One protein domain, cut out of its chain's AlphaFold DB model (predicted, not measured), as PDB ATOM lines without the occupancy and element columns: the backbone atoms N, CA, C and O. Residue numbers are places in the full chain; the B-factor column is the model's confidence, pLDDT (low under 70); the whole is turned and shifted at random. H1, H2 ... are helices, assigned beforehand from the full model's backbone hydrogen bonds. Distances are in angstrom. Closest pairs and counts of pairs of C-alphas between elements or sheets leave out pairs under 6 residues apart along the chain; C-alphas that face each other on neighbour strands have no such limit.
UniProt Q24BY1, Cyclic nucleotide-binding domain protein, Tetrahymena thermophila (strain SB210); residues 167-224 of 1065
ATOM      1  N   LEU A 167       0.698  -0.486  16.770       47.72
ATOM      2  CA  LEU A 167       0.126  -0.414  18.110       47.72
ATOM      3  C   LEU A 167      -1.069   0.557  18.177       47.72
ATOM      4  O   LEU A 167      -1.722   0.638  19.218       47.72
ATOM      5  N   THR A 168      -1.366   1.291  17.097       46.16
ATOM      6  CA  THR A 168      -2.524   2.192  17.000       46.16
ATOM      7  C   THR A 168      -3.777   1.474  16.488       46.16
ATOM      8  O   THR A 168      -4.886   1.886  16.840       46.16
ATOM      9  N   LYS A 169      -3.614   0.344  15.775       55.44
ATOM     10  CA  LYS A 169      -4.690  -0.523  15.251       55.44
ATOM     11  C   LYS A 169      -5.775  -0.859  16.281       55.44
ATOM     12  O   LYS A 169      -6.949  -0.952  15.922       55.44
ATOM     13  N   TYR A 170      -5.405  -1.031  17.556       58.84
ATOM     14  CA  TYR A 170      -6.339  -1.329  18.646       58.84
ATOM     15  C   TYR A 170      -6.114  -0.438  19.873       58.84
ATOM     16  O   TYR A 170      -5.110  -0.551  20.573       58.84
ATOM     17  N   LYS A 171      -7.107   0.398  20.210       58.94
ATOM     18  CA  LYS A 171      -7.086   1.193  21.449       58.94
ATOM     19  C   LYS A 171      -7.143   0.264  22.678       58.94
ATOM     20  O   LYS A 171      -7.847  -0.747  22.632       58.94
ATOM     21  N   PRO A 172      -6.521   0.609  23.825       59.28
ATOM     22  CA  PRO A 172      -6.460  -0.273  25.002       59.28
ATOM     23  C   PRO A 172      -7.813  -0.813  25.499       59.28
ATOM     24  O   PRO A 172      -7.894  -1.959  25.936       59.28
ATOM     25  N   HIS A 173      -8.883  -0.021  25.385       58.34
ATOM     26  CA  HIS A 173     -10.250  -0.428  25.735       58.34
ATOM     27  C   HIS A 173     -10.845  -1.448  24.744       58.34
ATOM     28  O   HIS A 173     -11.499  -2.403  25.160       58.34
ATOM     29  N   GLN A 174     -10.550  -1.307  23.446       59.41
ATOM     30  CA  GLN A 174     -10.982  -2.250  22.407       59.41
ATOM     31  C   GLN A 174     -10.290  -3.608  22.558       59.41
ATOM     32  O   GLN A 174     -10.907  -4.629  22.279       59.41
ATOM     33  N   ILE A 175      -9.041  -3.639  23.042       64.00
ATOM     34  CA  ILE A 175      -8.331  -4.892  23.351       64.00
ATOM     35  C   ILE A 175      -9.107  -5.706  24.396       64.00
ATOM     36  O   ILE A 175      -9.290  -6.901  24.206       64.00
ATOM     37  N   HIS A 176      -9.624  -5.076  25.455       64.81
ATOM     38  CA  HIS A 176     -10.381  -5.778  26.499       64.81
ATOM     39  C   HIS A 176     -11.718  -6.313  25.975       64.81
ATOM     40  O   HIS A 176     -12.026  -7.485  26.163       64.81
ATOM     41  N   GLN A 177     -12.462  -5.483  25.237       60.53
ATOM     42  CA  GLN A 177     -13.717  -5.888  24.597       60.53
ATOM     43  C   GLN A 177     -13.501  -7.013  23.569       60.53
ATOM     44  O   GLN A 177     -14.285  -7.956  23.521       60.53
ATOM     45  N   LYS A 178     -12.412  -6.971  22.786       65.00
ATOM     46  CA  LYS A 178     -12.045  -8.074  21.885       65.00
ATOM     47  C   LYS A 178     -11.582  -9.322  22.637       65.00
ATOM     48  O   LYS A 178     -11.942 -10.405  22.200       65.00
ATOM     49  N   ILE A 179     -10.844  -9.218  23.748       66.62
ATOM     50  CA  ILE A 179     -10.488 -10.385  24.577       66.62
ATOM     51  C   ILE A 179     -11.754 -11.069  25.091       66.62
ATOM     52  O   ILE A 179     -11.863 -12.280  24.952       66.62
ATOM     53  N   ASP A 180     -12.721 -10.318  25.622       62.75
ATOM     54  CA  ASP A 180     -13.968 -10.897  26.135       62.75
ATOM     55  C   ASP A 180     -14.836 -11.499  25.008       62.75
ATOM     56  O   ASP A 180     -15.370 -12.595  25.170       62.75
ATOM     57  N   ASN A 181     -14.880 -10.871  23.824       59.00
ATOM     58  CA  ASN A 181     -15.568 -11.422  22.647       59.00
ATOM     59  C   ASN A 181     -14.865 -12.652  22.031       59.00
ATOM     60  O   ASN A 181     -15.532 -13.541  21.509       59.00
ATOM     61  N   ILE A 182     -13.528 -12.715  22.062       58.06
ATOM     62  CA  ILE A 182     -12.739 -13.830  21.503       58.06
ATOM     63  C   ILE A 182     -12.619 -14.975  22.517       58.06
ATOM     64  O   ILE A 182     -12.548 -16.130  22.119       58.06
ATOM     65  N   ALA A 183     -12.679 -14.708  23.825       53.06
ATOM     66  CA  ALA A 183     -12.664 -15.743  24.860       53.06
ATOM     67  C   ALA A 183     -13.873 -16.700  24.805       53.06
ATOM     68  O   ALA A 183     -13.794 -17.775  25.406       53.06
ATOM     69  N   LEU A 184     -14.935 -16.313  24.082       46.53
ATOM     70  CA  LEU A 184     -16.120 -17.112  23.740       46.53
ATOM     71  C   LEU A 184     -15.903 -18.091  22.568       46.53
ATOM     72  O   LEU A 184     -16.719 -18.990  22.387       46.53
ATOM     73  N   PHE A 185     -14.829 -17.942  21.787       47.56
ATOM     74  CA  PHE A 185     -14.485 -18.829  20.673       47.56
ATOM     75  C   PHE A 185     -13.124 -19.493  20.921       47.56
ATOM     76  O   PHE A 185     -12.086 -18.833  20.920       47.56
ATOM     77  N   ASP A 186     -13.111 -20.815  21.092       55.28
ATOM     78  CA  ASP A 186     -11.864 -21.584  21.150       55.28
ATOM     79  C   ASP A 186     -11.110 -21.484  19.816       55.28
ATOM     80  O   ASP A 186     -11.513 -22.097  18.824       55.28
ATOM     81  N   GLN A 187      -9.997 -20.737  19.780       54.69
ATOM     82  CA  GLN A 187      -9.046 -20.834  18.672       54.69
ATOM     83  C   GLN A 187      -7.602 -20.410  18.986       54.69
ATOM     84  O   GLN A 187      -7.292 -19.272  19.332       54.69
ATOM     85  N   ASN A 188      -6.736 -21.397  18.778       56.44
ATOM     86  CA  ASN A 188      -5.413 -21.426  18.150       56.44
ATOM     87  C   ASN A 188      -4.892 -20.154  17.432       56.44
ATOM     88  O   ASN A 188      -5.639 -19.312  16.935       56.44
ATOM     89  N   LEU A 189      -3.565 -20.134  17.215       60.78
ATOM     90  CA  LEU A 189      -2.777 -19.173  16.407       60.78
ATOM     91  C   LEU A 189      -3.064 -19.197  14.882       60.78
ATOM     92  O   LEU A 189      -2.163 -18.981  14.066       60.78
ATOM     93  N   GLU A 190      -4.301 -19.494  14.501       61.56
ATOM     94  CA  GLU A 190      -4.825 -19.471  13.131       61.56
ATOM     95  C   GLU A 190      -5.678 -18.214  12.893       61.56
ATOM     96  O   GLU A 190      -5.698 -17.662  11.791       61.56
ATOM     97  N   ASN A 191      -6.327 -17.691  13.942       71.19
ATOM     98  CA  ASN A 191      -7.080 -16.443  13.873       71.19
ATOM     99  C   ASN A 191      -6.128 -15.228  13.903       71.19
ATOM    100  O   ASN A 191      -5.531 -14.911  14.935       71.19
ATOM    101  N   LYS A 192      -6.029 -14.511  12.774       70.44
ATOM    102  CA  LYS A 192      -5.179 -13.314  12.614       70.44
ATOM    103  C   LYS A 192      -5.457 -12.225  13.655       70.44
ATOM    104  O   LYS A 192      -4.521 -11.603  14.145       70.44
ATOM    105  N   ASP A 193      -6.717 -12.029  14.038       72.19
ATOM    106  CA  ASP A 193      -7.094 -11.029  15.040       72.19
ATOM    107  C   ASP A 193      -6.597 -11.412  16.443       72.19
ATOM    108  O   ASP A 193      -6.124 -10.554  17.191       72.19
ATOM    109  N   ALA A 194      -6.623 -12.705  16.781       72.50
ATOM    110  CA  ALA A 194      -6.063 -13.210  18.033       72.50
ATOM    111  C   ALA A 194      -4.527 -13.104  18.056       72.50
ATOM    112  O   ALA A 194      -3.952 -12.753  19.087       72.50
ATOM    113  N   VAL A 195      -3.865 -13.341  16.916       76.19
ATOM    114  CA  VAL A 195      -2.414 -13.157  16.749       76.19
ATOM    115  C   VAL A 195      -2.012 -11.684  16.905       76.19
ATOM    116  O   VAL A 195      -1.050 -11.392  17.615       76.19
ATOM    117  N   ASP A 196      -2.750 -10.740  16.318       77.50
ATOM    118  CA  ASP A 196      -2.463  -9.307  16.464       77.50
ATOM    119  C   ASP A 196      -2.693  -8.809  17.899       77.50
ATOM    120  O   ASP A 196      -1.882  -8.048  18.433       77.50
ATOM    121  N   ILE A 197      -3.752  -9.276  18.570       80.69
ATOM    122  CA  ILE A 197      -4.001  -8.964  19.988       80.69
ATOM    123  C   ILE A 197      -2.903  -9.561  20.878       80.69
ATOM    124  O   ILE A 197      -2.404  -8.875  21.769       80.69
ATOM    125  N   LEU A 198      -2.466 -10.797  20.609       84.62
ATOM    126  CA  LEU A 198      -1.334 -11.423  21.294       84.62
ATOM    127  C   LEU A 198      -0.061 -10.574  21.141       84.62
ATOM    128  O   LEU A 198       0.582 -10.262  22.143       84.62
ATOM    129  N   LYS A 199       0.263 -10.127  19.919       83.44
ATOM    130  CA  LYS A 199       1.391  -9.216  19.649       83.44
ATOM    131  C   LYS A 199       1.262  -7.915  20.458       83.44
ATOM    132  O   LYS A 199       2.209  -7.531  21.143       83.44
ATOM    133  N   CYS A 200       0.079  -7.296  20.485       82.19
ATOM    134  CA  CYS A 200      -0.185  -6.085  21.278       82.19
ATOM    135  C   CYS A 200      -0.023  -6.293  22.798       82.19
ATOM    136  O   CYS A 200       0.448  -5.390  23.489       82.19
ATOM    137  N   ILE A 201      -0.396  -7.458  23.343       85.06
ATOM    138  CA  ILE A 201      -0.215  -7.780  24.772       85.06
ATOM    139  C   ILE A 201       1.263  -8.037  25.092       85.06
ATOM    140  O   ILE A 201       1.767  -7.542  26.100       85.06
ATOM    141  N   LEU A 202       1.978  -8.778  24.243       87.38
ATOM    142  CA  LEU A 202       3.371  -9.169  24.486       87.38
ATOM    143  C   LEU A 202       4.381  -8.012  24.365       87.38
ATOM    144  O   LEU A 202       5.481  -8.109  24.912       87.38
ATOM    145  N   VAL A 203       4.003  -6.906  23.717       86.94
ATOM    146  CA  VAL A 203       4.751  -5.632  23.741       86.94
ATOM    147  C   VAL A 203       4.578  -4.884  25.073       86.94
ATOM    148  O   VAL A 203       5.435  -4.086  25.455       86.94
ATOM    149  N   LYS A 204       3.507  -5.144  25.841       85.62
ATOM    150  CA  LYS A 204       3.334  -4.530  27.166       85.62
ATOM    151  C   LYS A 204       4.374  -5.067  28.142       85.62
ATOM    152  O   LYS A 204       4.593  -6.277  28.230       85.62
ATOM    153  N   GLN A 205       4.925  -4.159  28.947       83.88
ATOM    154  CA  GLN A 205       5.761  -4.485  30.102       83.88
ATOM    155  C   GLN A 205       5.061  -5.514  31.018       83.88
ATOM    156  O   GLN A 205       3.875  -5.325  31.303       83.88
ATOM    157  N   PRO A 206       5.754  -6.553  31.529       87.81
ATOM    158  CA  PRO A 206       5.164  -7.603  32.376       87.81
ATOM    159  C   PRO A 206       4.392  -7.112  33.612       87.81
ATOM    160  O   PRO A 206       3.459  -7.770  34.071       87.81
ATOM    161  N   SER A 207       4.749  -5.942  34.149       86.94
ATOM    162  CA  SER A 207       4.054  -5.287  35.268       86.94
ATOM    163  C   SER A 207       2.724  -4.624  34.885       86.94
ATOM    164  O   SER A 207       1.922  -4.338  35.766       86.94
ATOM    165  N   LYS A 208       2.476  -4.385  33.590       87.31
ATOM    166  CA  LYS A 208       1.277  -3.716  33.050       87.31
ATOM    167  C   LYS A 208       0.266  -4.679  32.408       87.31
ATOM    168  O   LYS A 208      -0.693  -4.212  31.800       87.31
ATOM    169  N   ARG A 209       0.483  -5.997  32.507       90.31
ATOM    170  CA  ARG A 209      -0.445  -7.033  32.015       90.31
ATOM    171  C   ARG A 209      -1.389  -7.476  33.125       90.31
ATOM    172  O   ARG A 209      -0.934  -7.747  34.237       90.31
ATOM    173  N   ASN A 210      -2.680  -7.584  32.824       88.38
ATOM    174  CA  ASN A 210      -3.679  -8.059  33.785       88.38
ATOM    175  C   ASN A 210      -3.941  -9.577  33.680       88.38
ATOM    176  O   ASN A 210      -3.451 -10.252  32.776       88.38
ATOM    177  N   ALA A 211      -4.733 -10.120  34.610       86.56
ATOM    178  CA  ALA A 211      -5.033 -11.551  34.667       86.56
ATOM    179  C   ALA A 211      -5.754 -12.085  33.409       86.56
ATOM    180  O   ALA A 211      -5.369 -13.142  32.909       86.56
ATOM    181  N   LYS A 212      -6.728 -11.343  32.849       84.38
ATOM    182  CA  LYS A 212      -7.413 -11.730  31.598       84.38
ATOM    183  C   LYS A 212      -6.427 -11.816  30.434       84.38
ATOM    184  O   LYS A 212      -6.457 -12.774  29.672       84.38
ATOM    185  N   GLU A 213      -5.529 -10.840  30.316       86.44
ATOM    186  CA  GLU A 213      -4.498 -10.800  29.273       86.44
ATOM    187  C   GLU A 213      -3.497 -11.953  29.407       86.44
ATOM    188  O   GLU A 213      -3.172 -12.590  28.410       86.44
ATOM    189  N   ILE A 214      -3.046 -12.271  30.624       89.06
ATOM    190  CA  ILE A 214      -2.144 -13.407  30.887       89.06
ATOM    191  C   ILE A 214      -2.836 -14.739  30.545       89.06
ATOM    192  O   ILE A 214      -2.224 -15.616  29.931       89.06
ATOM    193  N   GLN A 215      -4.121 -14.887  30.879       86.50
ATOM    194  CA  GLN A 215      -4.897 -16.088  30.564       86.50
ATOM    195  C   GLN A 215      -5.221 -16.202  29.062       86.50
ATOM    196  O   GLN A 215      -5.193 -17.306  28.517       86.50
ATOM    197  N   PHE A 216      -5.442 -15.082  28.364       85.94
ATOM    198  CA  PHE A 216      -5.556 -15.026  26.902       85.94
ATOM    199  C   PHE A 216      -4.240 -15.422  26.218       85.94
ATOM    200  O   PHE A 216      -4.235 -16.289  25.346       85.94
ATOM    201  N   VAL A 217      -3.110 -14.861  26.664       88.88
ATOM    202  CA  VAL A 217      -1.759 -15.227  26.203       88.88
ATOM    203  C   VAL A 217      -1.537 -16.736  26.331       88.88
ATOM    204  O   VAL A 217      -1.101 -17.369  25.371       88.88
ATOM    205  N   ARG A 218      -1.905 -17.332  27.474       88.69
ATOM    206  CA  ARG A 218      -1.845 -18.785  27.677       88.69
ATOM    207  C   ARG A 218      -2.751 -19.552  26.709       88.69
ATOM    208  O   ARG A 218      -2.260 -20.475  26.065       88.69
ATOM    209  N   LYS A 219      -4.031 -19.170  26.564       85.00
ATOM    210  CA  LYS A 219      -4.973 -19.808  25.618       85.00
ATOM    211  C   LYS A 219      -4.409 -19.836  24.191       85.00
ATOM    212  O   LYS A 219      -4.391 -20.897  23.573       85.00
ATOM    213  N   CYS A 220      -3.903 -18.707  23.692       82.56
ATOM    214  CA  CYS A 220      -3.338 -18.613  22.344       82.56
ATOM    215  C   CYS A 220      -2.066 -19.460  22.185       82.56
ATOM    216  O   CYS A 220      -1.923 -20.191  21.204       82.56
ATOM    217  N   LEU A 221      -1.143 -19.388  23.149       85.56
ATOM    218  CA  LEU A 221       0.146 -20.077  23.063       85.56
ATOM    219  C   LEU A 221       0.057 -21.586  23.316       85.56
ATOM    220  O   LEU A 221       0.946 -22.302  22.873       85.56
ATOM    221  N   ARG A 222      -1.014 -22.090  23.941       84.19
ATOM    222  CA  ARG A 222      -1.225 -23.508  24.293       84.19
ATOM    223  C   ARG A 222      -0.899 -24.518  23.184       84.19
ATOM    224  O   ARG A 222      -0.431 -25.614  23.472       84.19
ATOM    225  N   ASN A 223      -1.147 -24.155  21.926       81.06
ATOM    226  CA  ASN A 223      -0.948 -25.030  20.766       81.06
ATOM    227  C   ASN A 223       0.451 -24.922  20.130       81.06
ATOM    228  O   ASN A 223       0.802 -25.736  19.278       81.06
ATOM    229  N   VAL A 224       1.277 -23.957  20.548       85.44
ATOM    230  CA  VAL A 224       2.708 -23.910  20.210       85.44
ATOM    231  C   VAL A 224       3.372 -25.132  20.835       85.44
ATOM    232  O   VAL A 224       3.227 -25.345  22.037       85.44
TER     233      VAL A 224
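What this domain is: This is residues 167 to 224 of the 1065 residues of the protein "Cyclic nucleotide-binding domain protein" of Tetrahymena thermophila (strain SB210) (UniProt Q24BY1). Three short helices of equal residue count form a small rounded cluster, their centres at the corners of a triangle and each helix strongly tilted to the other two. H2 and H3 cross near their middles and make the firmest packing, while H1 is more loosely placed beside this pair. The printed part has 58 residues, with three named helices in the order H1, H2, H3 and no named strand; the class is all helix. The whole is compact, with a radius of gyration of the C-alphas of 10.5 A and spans of 24 by 20 by 17 A.

How they stand to each other: H1, residues 172 to 182, is close to but not clearly touching H2, residues 192 to 202: their closest C-alphas, those of Ile 175 and Ile 197, are 6.8 A apart. H1 and H2 run opposite ways at a steep tilt of 49 degrees. H2 and H3, residues 211 to 221, touch, with the closest C-alphas, those of Leu 198 and Val 217, 6.2 A apart. They run opposite ways at a steep tilt of 54 degrees. H1 and H3 only just touch, with 3 pairs of C-alphas within 8 A; the closest are those of Ile 179 and Phe 216, 7.2 A apart. These two run the same way at a steep tilt of 56 degrees. Every O i to N i+4 pair is within hydrogen-bond range in H2 and H3, and 6 of 7 are in H1.

Where its parts are: H1 begins at C-alpha 172 at (-6.460, -0.273, 25.002) and is 15.3 A long from first to last C-alpha. H2 is 15.2 A long and begins at C-alpha 192 at (-5.179, -13.314, 12.614). H3 is 15.3 A long and ends at C-alpha 221 at (0.146, -20.077, 23.063).

The domain as a whole: The two C-alphas farthest apart, those of Glu 190 and Ser 207, are 27.8 A apart. The printed part has no cut, and both links, H1 to H2 and H2 to H3, are short. The mean pLDDT of the printed part is 72.8, and residues 167 to 190 are under 70.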